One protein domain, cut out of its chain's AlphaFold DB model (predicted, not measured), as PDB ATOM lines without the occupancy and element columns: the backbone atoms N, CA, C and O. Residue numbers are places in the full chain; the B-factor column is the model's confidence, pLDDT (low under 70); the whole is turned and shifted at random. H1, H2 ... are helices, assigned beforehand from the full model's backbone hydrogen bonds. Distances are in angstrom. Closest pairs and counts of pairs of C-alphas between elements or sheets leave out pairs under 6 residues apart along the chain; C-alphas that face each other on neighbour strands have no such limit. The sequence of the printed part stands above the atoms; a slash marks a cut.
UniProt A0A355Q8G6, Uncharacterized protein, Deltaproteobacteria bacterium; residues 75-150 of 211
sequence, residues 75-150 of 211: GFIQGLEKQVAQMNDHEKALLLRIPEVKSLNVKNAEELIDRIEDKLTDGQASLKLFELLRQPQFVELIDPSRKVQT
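AT A GLANCE: This is residues 75 to 150 of the 211 residues of an uncharacterized protein of Deltaproteobacteria bacterium (UniProt A0A355Q8G6). Two longer helices, H1 and H4, lie side by side and antiparallel as one wall of a small helical body; the short H3, H5 and H6 lie across the middle from them, and H2 closes one end. H7 turns off at a corner with H6, farthest from the middle. The printed part has 76 residues with seven named helices, H1 to H7 in chain order, and no named strand: all helix. It is compact, with a radius of gyration of the C-alphas of 11.7 A and spans of 35 by 24 by 19 A.

IN THESE COORDINATES: H4, residues 109 to 121, is the longest at 18.6 A, from C-alpha 109 at (-5.007, -20.931, 33.445). H1, residues 75 to 85, measures 15.5 A from C-alpha 75 at (-17.880, -33.291, 31.927). H2 is residues 89 to 97, H3 99 to 102, H5 127 to 134, H6 136 to 142, and H7 144 to 150.

HOW THE PARTS SIT: H4 touches H1, closest C-alphas Ile 77 and Glu 117 at 6.4 A, at a shallow tilt of 8 degrees, opposite ways. With residue 109 alone it touches H2, 5.6 A from Lys 92 between C-alphas. H6, the hub, touches H2, C-alphas Leu 95 and Phe 138 being closest at 6.4 A. H6 and H1 only just touch, with 3 pairs of C-alphas within 8 A. H6 and H7 touch only at the corner. H3 and H5 are close but not clearly touching, closest C-alphas Glu 100 and Leu 132 at 5.9 A. H4 and H6 are apart. Every O i to N i+4 pair is within hydrogen-bond range in H1, H2, H4, H5 and H6; H7 has 1 of 3, and 3 of 4 O i to N i+3 pairs; H3 is too short for an i+4 pair.

THE WHOLE: The C-alphas farthest apart, Asp 122 and Thr 150, are 36.2 A apart. The printed part has no cut and no long link. Mean pLDDT of the printed part is 89.1; residues 147 to 150 are under 70.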
ATOM      1  N   GLY A  75     -16.832 -34.254  31.582       94.06
ATOM      2  CA  GLY A  75     -17.880 -33.291  31.927       94.06
ATOM      3  C   GLY A  75     -17.440 -32.247  32.960       94.06
ATOM      4  O   GLY A  75     -17.878 -31.097  32.901       94.06
ATOM      5  N   PHE A  76     -16.568 -32.622  33.901       94.50
ATOM      6  CA  PHE A  76     -16.007 -31.688  34.877       94.50
ATOM      7  C   PHE A  76     -14.979 -30.747  34.241       94.50
ATOM      8  O   PHE A  76     -15.079 -29.534  34.430       94.50
ATOM      9  N   ILE A  77     -14.046 -31.289  33.456       95.50
ATOM     10  CA  ILE A  77     -12.999 -30.535  32.758       95.50
ATOM     11  C   ILE A  77     -13.608 -29.529  31.784       95.50
ATOM     12  O   ILE A  77     -13.308 -28.344  31.889       95.50
ATOM     13  N   GLN A  78     -14.576 -29.934  30.959       95.19
ATOM     14  CA  GLN A  78     -15.285 -29.011  30.063       95.19
ATOM     15  C   GLN A  78     -15.963 -27.853  30.811       95.19
ATOM     16  O   GLN A  78     -16.067 -26.737  30.297       95.19
ATOM     17  N   GLY A  79     -16.449 -28.102  32.031       92.94
ATOM     18  CA  GLY A  79     -16.988 -27.056  32.897       92.94
ATOM     19  C   GLY A  79     -15.920 -26.047  33.326       92.94
ATOM     20  O   GLY A  79     -16.171 -24.841  33.297       92.94
ATOM     21  N   LEU A  80     -14.727 -26.533  33.679       94.19
ATOM     22  CA  LEU A  80     -13.579 -25.693  34.025       94.19
ATOM     23  C   LEU A  80     -13.087 -24.882  32.824       94.19
ATOM     24  O   LEU A  80     -12.924 -23.671  32.946       94.19
ATOM     25  N   GLU A  81     -12.912 -25.514  31.662       95.06
ATOM     26  CA  GLU A  81     -12.475 -24.845  30.432       95.06
ATOM     27  C   GLU A  81     -13.420 -23.706  30.050       95.06
ATOM     28  O   GLU A  81     -12.985 -22.583  29.800       95.06
ATOM     29  N   LYS A  82     -14.736 -23.960  30.073       93.69
ATOM     30  CA  LYS A  82     -15.749 -22.939  29.778       93.69
ATOM     31  C   LYS A  82     -15.683 -21.755  30.725       93.69
ATOM     32  O   LYS A  82     -15.934 -20.628  30.299       93.69
ATOM     33  N   GLN A  83     -15.396 -22.007  31.994       92.25
ATOM     34  CA  GLN A  83     -15.279 -20.954  32.985       92.25
ATOM     35  C   GLN A  83     -13.989 -20.153  32.794       92.25
ATOM     36  O   GLN A  83     -14.039 -18.925  32.795       92.25
ATOM     37  N   VAL A  84     -12.856 -20.825  32.581       92.94
ATOM     38  CA  VAL A  84     -11.562 -20.178  32.315       92.94
ATOM     39  C   VAL A  84     -11.604 -19.362  31.023       92.94
ATOM     40  O   VAL A  84     -11.086 -18.249  30.988       92.94
ATOM     41  N   ALA A  85     -12.285 -19.849  29.986       92.44
ATOM     42  CA  ALA A  85     -12.478 -19.118  28.736       92.44
ATOM     43  C   ALA A  85     -13.296 -17.824  28.909       92.44
ATOM     44  O   ALA A  85     -13.121 -16.881  28.141       92.44
ATOM     45  N   GLN A  86     -14.174 -17.764  29.914       91.50
ATOM     46  CA  GLN A  86     -14.985 -16.583  30.233       91.50
ATOM     47  C   GLN A  86     -14.310 -15.630  31.231       91.50
ATOM     48  O   GLN A  86     -14.842 -14.553  31.500       91.50
ATOM     49  N   MET A  87     -13.168 -16.013  31.803       89.31
ATOM     50  CA  MET A  87     -12.425 -15.181  32.747       89.31
ATOM     51  C   MET A  87     -11.616 -14.100  32.042       89.31
ATOM     52  O   MET A  87     -11.024 -14.331  30.987       89.31
ATOM     53  N   ASN A  88     -11.525 -12.937  32.683       92.50
ATOM     54  CA  ASN A  88     -10.598 -11.893  32.264       92.50
ATOM     55  C   ASN A  88      -9.150 -12.216  32.690       92.50
ATOM     56  O   ASN A  88      -8.902 -13.070  33.546       92.50
ATOM     57  N   ASP A  89      -8.177 -11.509  32.110       93.88
ATOM     58  CA  ASP A  89      -6.750 -11.735  32.383       93.88
ATOM     59  C   ASP A  89      -6.390 -11.576  33.866       93.88
ATOM     60  O   ASP A  89      -5.519 -12.275  34.386       93.88
ATOM     61  N   HIS A  90      -7.090 -10.685  34.576       92.81
ATOM     62  CA  HIS A  90      -6.882 -10.484  36.005       92.81
ATOM     63  C   HIS A  90      -7.315 -11.709  36.821       92.81
ATOM     64  O   HIS A  90      -6.555 -12.188  37.658       92.81
ATOM     65  N   GLU A  91      -8.499 -12.260  36.556       92.00
ATOM     66  CA  GLU A  91      -9.006 -13.477  37.195       92.00
ATOM     67  C   GLU A  91      -8.109 -14.686  36.903       92.00
ATOM     68  O   GLU A  91      -7.799 -15.459  37.812       92.00
ATOM     69  N   LYS A  92      -7.627 -14.822  35.660       93.69
ATOM     70  CA  LYS A  92      -6.648 -15.855  35.292       93.69
ATOM     71  C   LYS A  92      -5.343 -15.693  36.078       93.69
ATOM     72  O   LYS A  92      -4.818 -16.668  36.612       93.69
ATOM     73  N   ALA A  93      -4.845 -14.465  36.234       93.81
ATOM     74  CA  ALA A  93      -3.666 -14.192  37.054       93.81
ATOM     75  C   ALA A  93      -3.896 -14.499  38.546       93.81
ATOM     76  O   ALA A  93      -2.979 -14.968  39.225       93.81
ATOM     77  N   LEU A  94      -5.111 -14.277  39.065       93.81
ATOM     78  CA  LEU A  94      -5.474 -14.651  40.433       93.81
ATOM     79  C   LEU A  94      -5.467 -16.171  40.630       93.81
ATOM     80  O   LEU A  94      -4.926 -16.623  41.639       93.81
ATOM     81  N   LEU A  95      -5.968 -16.955  39.665       93.44
ATOM     82  CA  LEU A  95      -5.874 -18.424  39.705       93.44
ATOM     83  C   LEU A  95      -4.416 -18.887  39.817       93.44
ATOM     84  O   LEU A  95      -4.086 -19.698  40.678       93.44
ATOM     85  N   LEU A  96      -3.524 -18.319  39.004       94.44
ATOM     86  CA  LEU A  96      -2.097 -18.669  38.994       94.44
ATOM     87  C   LEU A  96      -1.341 -18.214  40.248       94.44
ATOM     88  O   LEU A  96      -0.229 -18.675  40.516       94.44
ATOM     89  N   ARG A  97      -1.919 -17.301  41.034       93.75
ATOM     90  CA  ARG A  97      -1.324 -16.819  42.283       93.75
ATOM     91  C   ARG A  97      -1.591 -17.757  43.464       93.75
ATOM     92  O   ARG A  97      -0.867 -17.663  44.456       93.75
ATOM     93  N   ILE A  98      -2.576 -18.651  43.357       93.00
ATOM     94  CA  ILE A  98      -2.926 -19.625  44.398       93.00
ATOM     95  C   ILE A  98      -1.715 -20.546  44.653       93.00
ATOM     96  O   ILE A  98      -1.192 -21.137  43.705       93.00
ATOM     97  N   PRO A  99      -1.223 -20.682  45.897       89.75
ATOM     98  CA  PRO A  99       0.016 -21.414  46.180       89.75
ATOM     99  C   PRO A  99      -0.058 -22.900  45.790       89.75
ATOM    100  O   PRO A  99       0.928 -23.472  45.315       89.75
ATOM    101  N   GLU A 100      -1.231 -23.514  45.907       90.19
ATOM    102  CA  GLU A 100      -1.482 -24.884  45.466       90.19
ATOM    103  C   GLU A 100      -1.394 -25.009  43.934       90.19
ATOM    104  O   GLU A 100      -0.815 -25.972  43.436       90.19
ATOM    105  N   VAL A 101      -1.866 -24.006  43.178       90.50
ATOM    106  CA  VAL A 101      -1.721 -23.946  41.708       90.50
ATOM    107  C   VAL A 101      -0.258 -23.779  41.317       90.50
ATOM    108  O   VAL A 101       0.232 -24.469  40.425       90.50
ATOM    109  N   LYS A 102       0.485 -22.921  42.024       89.25
ATOM    110  CA  LYS A 102       1.923 -22.724  41.777       89.25
ATOM    111  C   LYS A 102       2.724 -24.012  41.959       89.25
ATOM    112  O   LYS A 102       3.715 -24.212  41.265       89.25
ATOM    113  N   SER A 103       2.269 -24.899  42.843       88.75
ATOM    114  CA  SER A 103       2.887 -26.211  43.062       88.75
ATOM    115  C   SER A 103       2.728 -27.160  41.866       88.75
ATOM    116  O   SER A 103       3.521 -28.086  41.723       88.75
ATOM    117  N   LEU A 104       1.749 -26.917  40.985       88.44
ATOM    118  CA  LEU A 104       1.575 -27.648  39.724       88.44
ATOM    119  C   LEU A 104       2.489 -27.130  38.601       88.44
ATOM    120  O   LEU A 104       2.534 -27.726  37.528       88.44
ATOM    121  N   ASN A 105       3.236 -26.049  38.858       89.81
ATOM    122  CA  ASN A 105       4.220 -25.462  37.951       89.81
ATOM    123  C   ASN A 105       3.647 -25.132  36.558       89.81
ATOM    124  O   ASN A 105       4.277 -25.400  35.531       89.81
ATOM    125  N   VAL A 106       2.444 -24.557  36.554       93.50
ATOM    126  CA  VAL A 106       1.703 -24.171  35.349       93.50
ATOM    127  C   VAL A 106       1.957 -22.722  34.956       93.50
ATOM    128  O   VAL A 106       2.153 -21.858  35.814       93.50
ATOM    129  N   LYS A 107       1.952 -22.448  33.651       92.38
ATOM    130  CA  LYS A 107       2.212 -21.116  33.085       92.38
ATOM    131  C   LYS A 107       0.954 -20.271  32.928       92.38
ATOM    132  O   LYS A 107       1.029 -19.058  33.088       92.38
ATOM    133  N   ASN A 108      -0.171 -20.902  32.593       94.00
ATOM    134  CA  ASN A 108      -1.427 -20.238  32.240       94.00
ATOM    135  C   ASN A 108      -2.629 -20.989  32.833       94.00
ATOM    136  O   ASN A 108      -2.493 -22.135  33.266       94.00
ATOM    137  N   ALA A 109      -3.796 -20.343  32.869       93.44
ATOM    138  CA  ALA A 109      -5.007 -20.931  33.445       93.44
ATOM    139  C   ALA A 109      -5.529 -22.120  32.619       93.44
ATOM    140  O   ALA A 109      -6.114 -23.038  33.171       93.44
ATOM    141  N   GLU A 110      -5.280 -22.126  31.317       94.25
ATOM    142  CA  GLU A 110      -5.598 -23.211  30.392       94.25
ATOM    143  C   GLU A 110      -4.741 -24.447  30.710       94.25
ATOM    144  O   GLU A 110      -5.278 -25.516  30.978       94.25
ATOM    145  N   GLU A 111      -3.424 -24.259  30.860       95.62
ATOM    146  CA  GLU A 111      -2.487 -25.332  31.238       95.62
ATOM    147  C   GLU A 111      -2.789 -25.892  32.641       95.62
ATOM    148  O   GLU A 111      -2.536 -27.063  32.927       95.62
ATOM    149  N   LEU A 112      -3.360 -25.075  33.535       95.25
ATOM    150  CA  LEU A 112      -3.887 -25.552  34.813       95.25
ATOM    151  C   LEU A 112      -5.009 -26.570  34.617       95.25
ATOM    152  O   LEU A 112      -5.016 -27.585  35.312       95.25
ATOM    153  N   ILE A 113      -5.933 -26.320  33.691       95.31
ATOM    154  CA  ILE A 113      -7.023 -27.256  33.419       95.31
ATOM    155  C   ILE A 113      -6.473 -28.550  32.814       95.31
ATOM    156  O   ILE A 113      -6.806 -29.614  33.331       95.31
ATOM    157  N   ASP A 114      -5.543 -28.464  31.857       95.19
ATOM    158  CA  ASP A 114      -4.863 -29.637  31.279       95.19
ATOM    159  C   ASP A 114      -4.163 -30.480  32.359       95.19
ATOM    160  O   ASP A 114      -4.253 -31.708  32.384       95.19
ATOM    161  N   ARG A 115      -3.477 -29.834  33.314       94.19
ATOM    162  CA  ARG A 115      -2.835 -30.540  34.436       94.19
ATOM    163  C   ARG A 115      -3.841 -31.208  35.362       94.19
ATOM    164  O   ARG A 115      -3.547 -32.285  35.879       94.19
ATOM    165  N   ILE A 116      -4.987 -30.576  35.608       94.12
ATOM    166  CA  ILE A 116      -6.063 -31.177  36.401       94.12
ATOM    167  C   ILE A 116      -6.625 -32.393  35.655       94.12
ATOM    168  O   ILE A 116      -6.778 -33.439  36.280       94.12
ATOM    169  N   GLU A 117      -6.870 -32.291  34.347       94.81
ATOM    170  CA  GLU A 117      -7.328 -33.409  33.515       94.81
ATOM    171  C   GLU A 117      -6.348 -34.580  33.557       94.81
ATOM    172  O   GLU A 117      -6.750 -35.685  33.909       94.81
ATOM    173  N   ASP A 118      -5.060 -34.335  33.304       93.44
ATOM    174  CA  ASP A 118      -4.010 -35.358  33.359       93.44
ATOM    175  C   ASP A 118      -3.983 -36.059  34.724       93.44
ATOM    176  O   ASP A 118      -3.969 -37.284  34.806       93.44
ATOM    177  N   LYS A 119      -4.058 -35.307  35.833       91.62
ATOM    178  CA  LYS A 119      -4.086 -35.924  37.168       91.62
ATOM    179  C   LYS A 119      -5.363 -36.734  37.423       91.62
ATOM    180  O   LYS A 119      -5.280 -37.730  38.137       91.62
ATOM    181  N   LEU A 120      -6.517 -36.320  36.900       91.56
ATOM    182  CA  LEU A 120      -7.782 -37.045  37.081       91.56
ATOM    183  C   LEU A 120      -7.855 -38.310  36.212       91.56
ATOM    184  O   LEU A 120      -8.341 -39.332  36.692       91.56
ATOM    185  N   THR A 121      -7.378 -38.241  34.969       90.44
ATOM    186  CA  THR A 121      -7.427 -39.339  33.990       90.44
ATOM    187  C   THR A 121      -6.381 -40.412  34.270       90.44
ATOM    188  O   THR A 121      -6.687 -41.595  34.176       90.44
ATOM    189  N   ASP A 122      -5.177 -40.024  34.695       86.25
ATOM    190  CA  ASP A 122      -4.070 -40.952  34.981       86.25
ATOM    191  C   ASP A 122      -4.241 -41.695  36.329       86.25
ATOM    192  O   ASP A 122      -3.326 -42.354  36.820       86.25
ATOM    193  N   GLY A 123      -5.387 -41.524  37.003       78.62
ATOM    194  CA  GLY A 123      -5.634 -42.063  38.348       78.62
ATOM    195  C   GLY A 123      -4.756 -41.430  39.438       78.62
ATOM    196  O   GLY A 123      -4.765 -41.853  40.591       78.62
ATOM    197  N   GLN A 124      -4.004 -40.376  39.105       81.00
ATOM    198  CA  GLN A 124      -3.102 -39.646  40.004       81.00
ATOM    199  C   GLN A 124      -3.821 -38.540  40.797       81.00
ATOM    200  O   GLN A 124      -3.195 -37.584  41.276       81.00
ATOM    201  N   ALA A 125      -5.141 -38.649  40.948       82.81
ATOM    202  CA  ALA A 125      -5.963 -37.680  41.651       82.81
ATOM    203  C   ALA A 125      -5.697 -37.775  43.158       82.81
ATOM    204  O   ALA A 125      -6.358 -38.486  43.916       82.81
ATOM    205  N   SER A 126      -4.667 -37.060  43.597       85.50
ATOM    206  CA  SER A 126      -4.270 -37.015  44.999       85.50
ATOM    207  C   SER A 126      -5.243 -36.184  45.837       85.50
ATOM    208  O   SER A 126      -5.930 -35.291  45.336       85.50
ATOM    209  N   LEU A 127      -5.238 -36.402  47.155       87.50
ATOM    210  CA  LEU A 127      -5.973 -35.544  48.093       87.50
ATOM    211  C   LEU A 127      -5.605 -34.059  47.932       87.50
ATOM    212  O   LEU A 127      -6.483 -33.209  48.032       87.50
ATOM    213  N   LYS A 128      -4.345 -33.749  47.591       89.69
ATOM    214  CA  LYS A 128      -3.894 -32.375  47.321       89.69
ATOM    215  C   LYS A 128      -4.582 -31.748  46.109       89.69
ATOM    216  O   LYS A 128      -4.839 -30.548  46.118       89.69
ATOM    217  N   LEU A 129      -4.904 -32.540  45.083       92.62
ATOM    218  CA  LEU A 129      -5.668 -32.052  43.934       92.62
ATOM    219  C   LEU A 129      -7.085 -31.664  44.366       92.62
ATOM    220  O   LEU A 129      -7.548 -30.573  44.053       92.62
ATOM    221  N   PHE A 130      -7.763 -32.521  45.130       92.88
ATOM    222  CA  PHE A 130      -9.102 -32.207  45.638       92.88
ATOM    223  C   PHE A 130      -9.098 -31.059  46.653       92.88
ATOM    224  O   PHE A 130     -10.070 -30.309  46.722       92.88
ATOM    225  N   GLU A 131      -8.016 -30.887  47.413       92.81
ATOM    226  CA  GLU A 131      -7.805 -29.735  48.289       92.81
ATOM    227  C   GLU A 131      -7.678 -28.440  47.479       92.81
ATOM    228  O   GLU A 131      -8.395 -27.486  47.773       92.81
ATOM    229  N   LEU A 132      -6.881 -28.438  46.400       94.00
ATOM    230  CA  LEU A 132      -6.805 -27.329  45.443       94.00
ATOM    231  C   LEU A 132      -8.185 -26.988  44.862       94.00
ATOM    232  O   LEU A 132      -8.601 -25.832  44.903       94.00
ATOM    233  N   LEU A 133      -8.919 -27.988  44.364       93.75
ATOM    234  CA  LEU A 133     -10.251 -27.795  43.775       93.75
ATOM    235  C   LEU A 133     -11.277 -27.271  44.795       93.75
ATOM    236  O   LEU A 133     -12.318 -26.755  44.413       93.75
ATOM    237  N   ARG A 134     -11.015 -27.383  46.101       92.19
ATOM    238  CA  ARG A 134     -11.870 -26.831  47.165       92.19
ATOM    239  C   ARG A 134     -11.374 -25.515  47.728       92.19
ATOM    240  O   ARG A 134     -12.076 -24.943  48.566       92.19
ATOM    241  N   GLN A 135     -10.201 -25.043  47.309       92.00
ATOM    242  CA  GLN A 135      -9.644 -23.805  47.830       92.00
ATOM    243  C   GLN A 135     -10.653 -22.670  47.640       92.00
ATOM    244  O   GLN A 135     -11.128 -22.476  46.520       92.00
ATOM    245  N   PRO A 136     -10.981 -21.893  48.687       88.75
ATOM    246  CA  PRO A 136     -11.991 -20.843  48.591       88.75
ATOM    247  C   PRO A 136     -11.726 -19.867  47.444       88.75
ATOM    248  O   PRO A 136     -12.649 -19.527  46.712       88.75
ATOM    249  N   GLN A 137     -10.459 -19.490  47.234       90.06
ATOM    250  CA  GLN A 137     -10.054 -18.607  46.137       90.06
ATOM    251  C   GLN A 137     -10.259 -19.254  44.764       90.06
ATOM    252  O   GLN A 137     -10.720 -18.595  43.837       90.06
ATOM    253  N   PHE A 138      -9.956 -20.548  44.633       92.25
ATOM    254  CA  PHE A 138     -10.192 -21.288  43.394       92.25
ATOM    255  C   PHE A 138     -11.692 -21.363  43.093       92.25
ATOM    256  O   PHE A 138     -12.126 -21.061  41.987       92.25
ATOM    257  N   VAL A 139     -12.495 -21.700  44.102       91.50
ATOM    258  CA  VAL A 139     -13.951 -21.834  43.991       91.50
ATOM    259  C   VAL A 139     -14.613 -20.494  43.679       91.50
ATOM    260  O   VAL A 139     -15.533 -20.456  42.878       91.50
ATOM    261  N   GLU A 140     -14.173 -19.388  44.275       89.56
ATOM    262  CA  GLU A 140     -14.723 -18.055  43.991       89.56
ATOM    263  C   GLU A 140     -14.517 -17.637  42.529       89.56
ATOM    264  O   GLU A 140     -15.385 -17.016  41.917       89.56
ATOM    265  N   LEU A 141     -13.384 -18.040  41.957       90.62
ATOM    266  CA  LEU A 141     -13.004 -17.763  40.579       90.62
ATOM    267  C   LEU A 141     -13.688 -18.730  39.591       90.62
ATOM    268  O   LEU A 141     -14.135 -18.322  38.515       90.62
ATOM    269  N   ILE A 142     -13.818 -20.007  39.952       91.00
ATOM    270  CA  ILE A 142     -14.343 -21.048  39.062       91.00
ATOM    271  C   ILE A 142     -15.862 -21.239  39.167       91.00
ATOM    272  O   ILE A 142     -16.504 -21.641  38.200       91.00
ATOM    273  N   ASP A 143     -16.481 -20.949  40.305       87.88
ATOM    274  CA  ASP A 143     -17.919 -21.126  40.478       87.88
ATOM    275  C   ASP A 143     -18.685 -19.895  39.951       87.88
ATOM    276  O   ASP A 143     -18.642 -18.823  40.566       87.88
ATOM    277  N   PRO A 144     -19.435 -20.010  38.837       77.06
ATOM    278  CA  PRO A 144     -20.164 -18.875  38.276       77.06
ATOM    279  C   PRO A 144     -21.270 -18.365  39.210       77.06
ATOM    280  O   PRO A 144     -21.602 -17.180  39.169       77.06
ATOM    281  N   SER A 145     -21.808 -19.211  40.099       77.88
ATOM    282  CA  SER A 145     -22.815 -18.813  41.088       77.88
ATOM    283  C   SER A 145     -22.243 -17.889  42.161       77.88
ATOM    284  O   SER A 145     -23.011 -17.168  42.799       77.88
ATOM    285  N   ARG A 146     -20.922 -17.887  42.382       72.00
ATOM    286  CA  ARG A 146     -20.273 -16.953  43.313       72.00
ATOM    287  C   ARG A 146     -19.983 -15.598  42.674       72.00
ATOM    288  O   ARG A 146     -20.073 -14.583  43.359       72.00
ATOM    289  N   LYS A 147     -19.761 -15.550  41.355       64.19
ATOM    290  CA  LYS A 147     -19.533 -14.294  40.614       64.19
ATOM    291  C   LYS A 147     -20.763 -13.389  40.545       64.19
ATOM    292  O   LYS A 147     -20.644 -12.174  40.651       64.19
ATOM    293  N   VAL A 148     -21.963 -13.959  40.434       55.72
ATOM    294  CA  VAL A 148     -23.216 -13.174  40.482       55.72
ATOM    295  C   VAL A 148     -23.506 -12.587  41.867       55.72
ATOM    296  O   VAL A 148     -24.294 -11.654  41.986       55.72
ATOM    297  N   GLN A 149     -22.849 -13.085  42.917       51.97
ATOM    298  CA  GLN A 149     -23.076 -12.646  44.293       51.97
ATOM    299  C   GLN A 149     -22.204 -11.444  44.696       51.97
ATOM    300  O   GLN A 149     -22.512 -10.774  45.677       51.97
ATOM    301  N   THR A 150     -21.162 -11.116  43.921       45.38
ATOM    302  CA  THR A 150     -20.272  -9.966  44.179       45.38
ATOM    303  C   THR A 150     -20.676  -8.691  43.429       45.38
ATOM    304  O   THR A 150     -20.282  -7.602  43.838       45.38
TER     305      THR A 150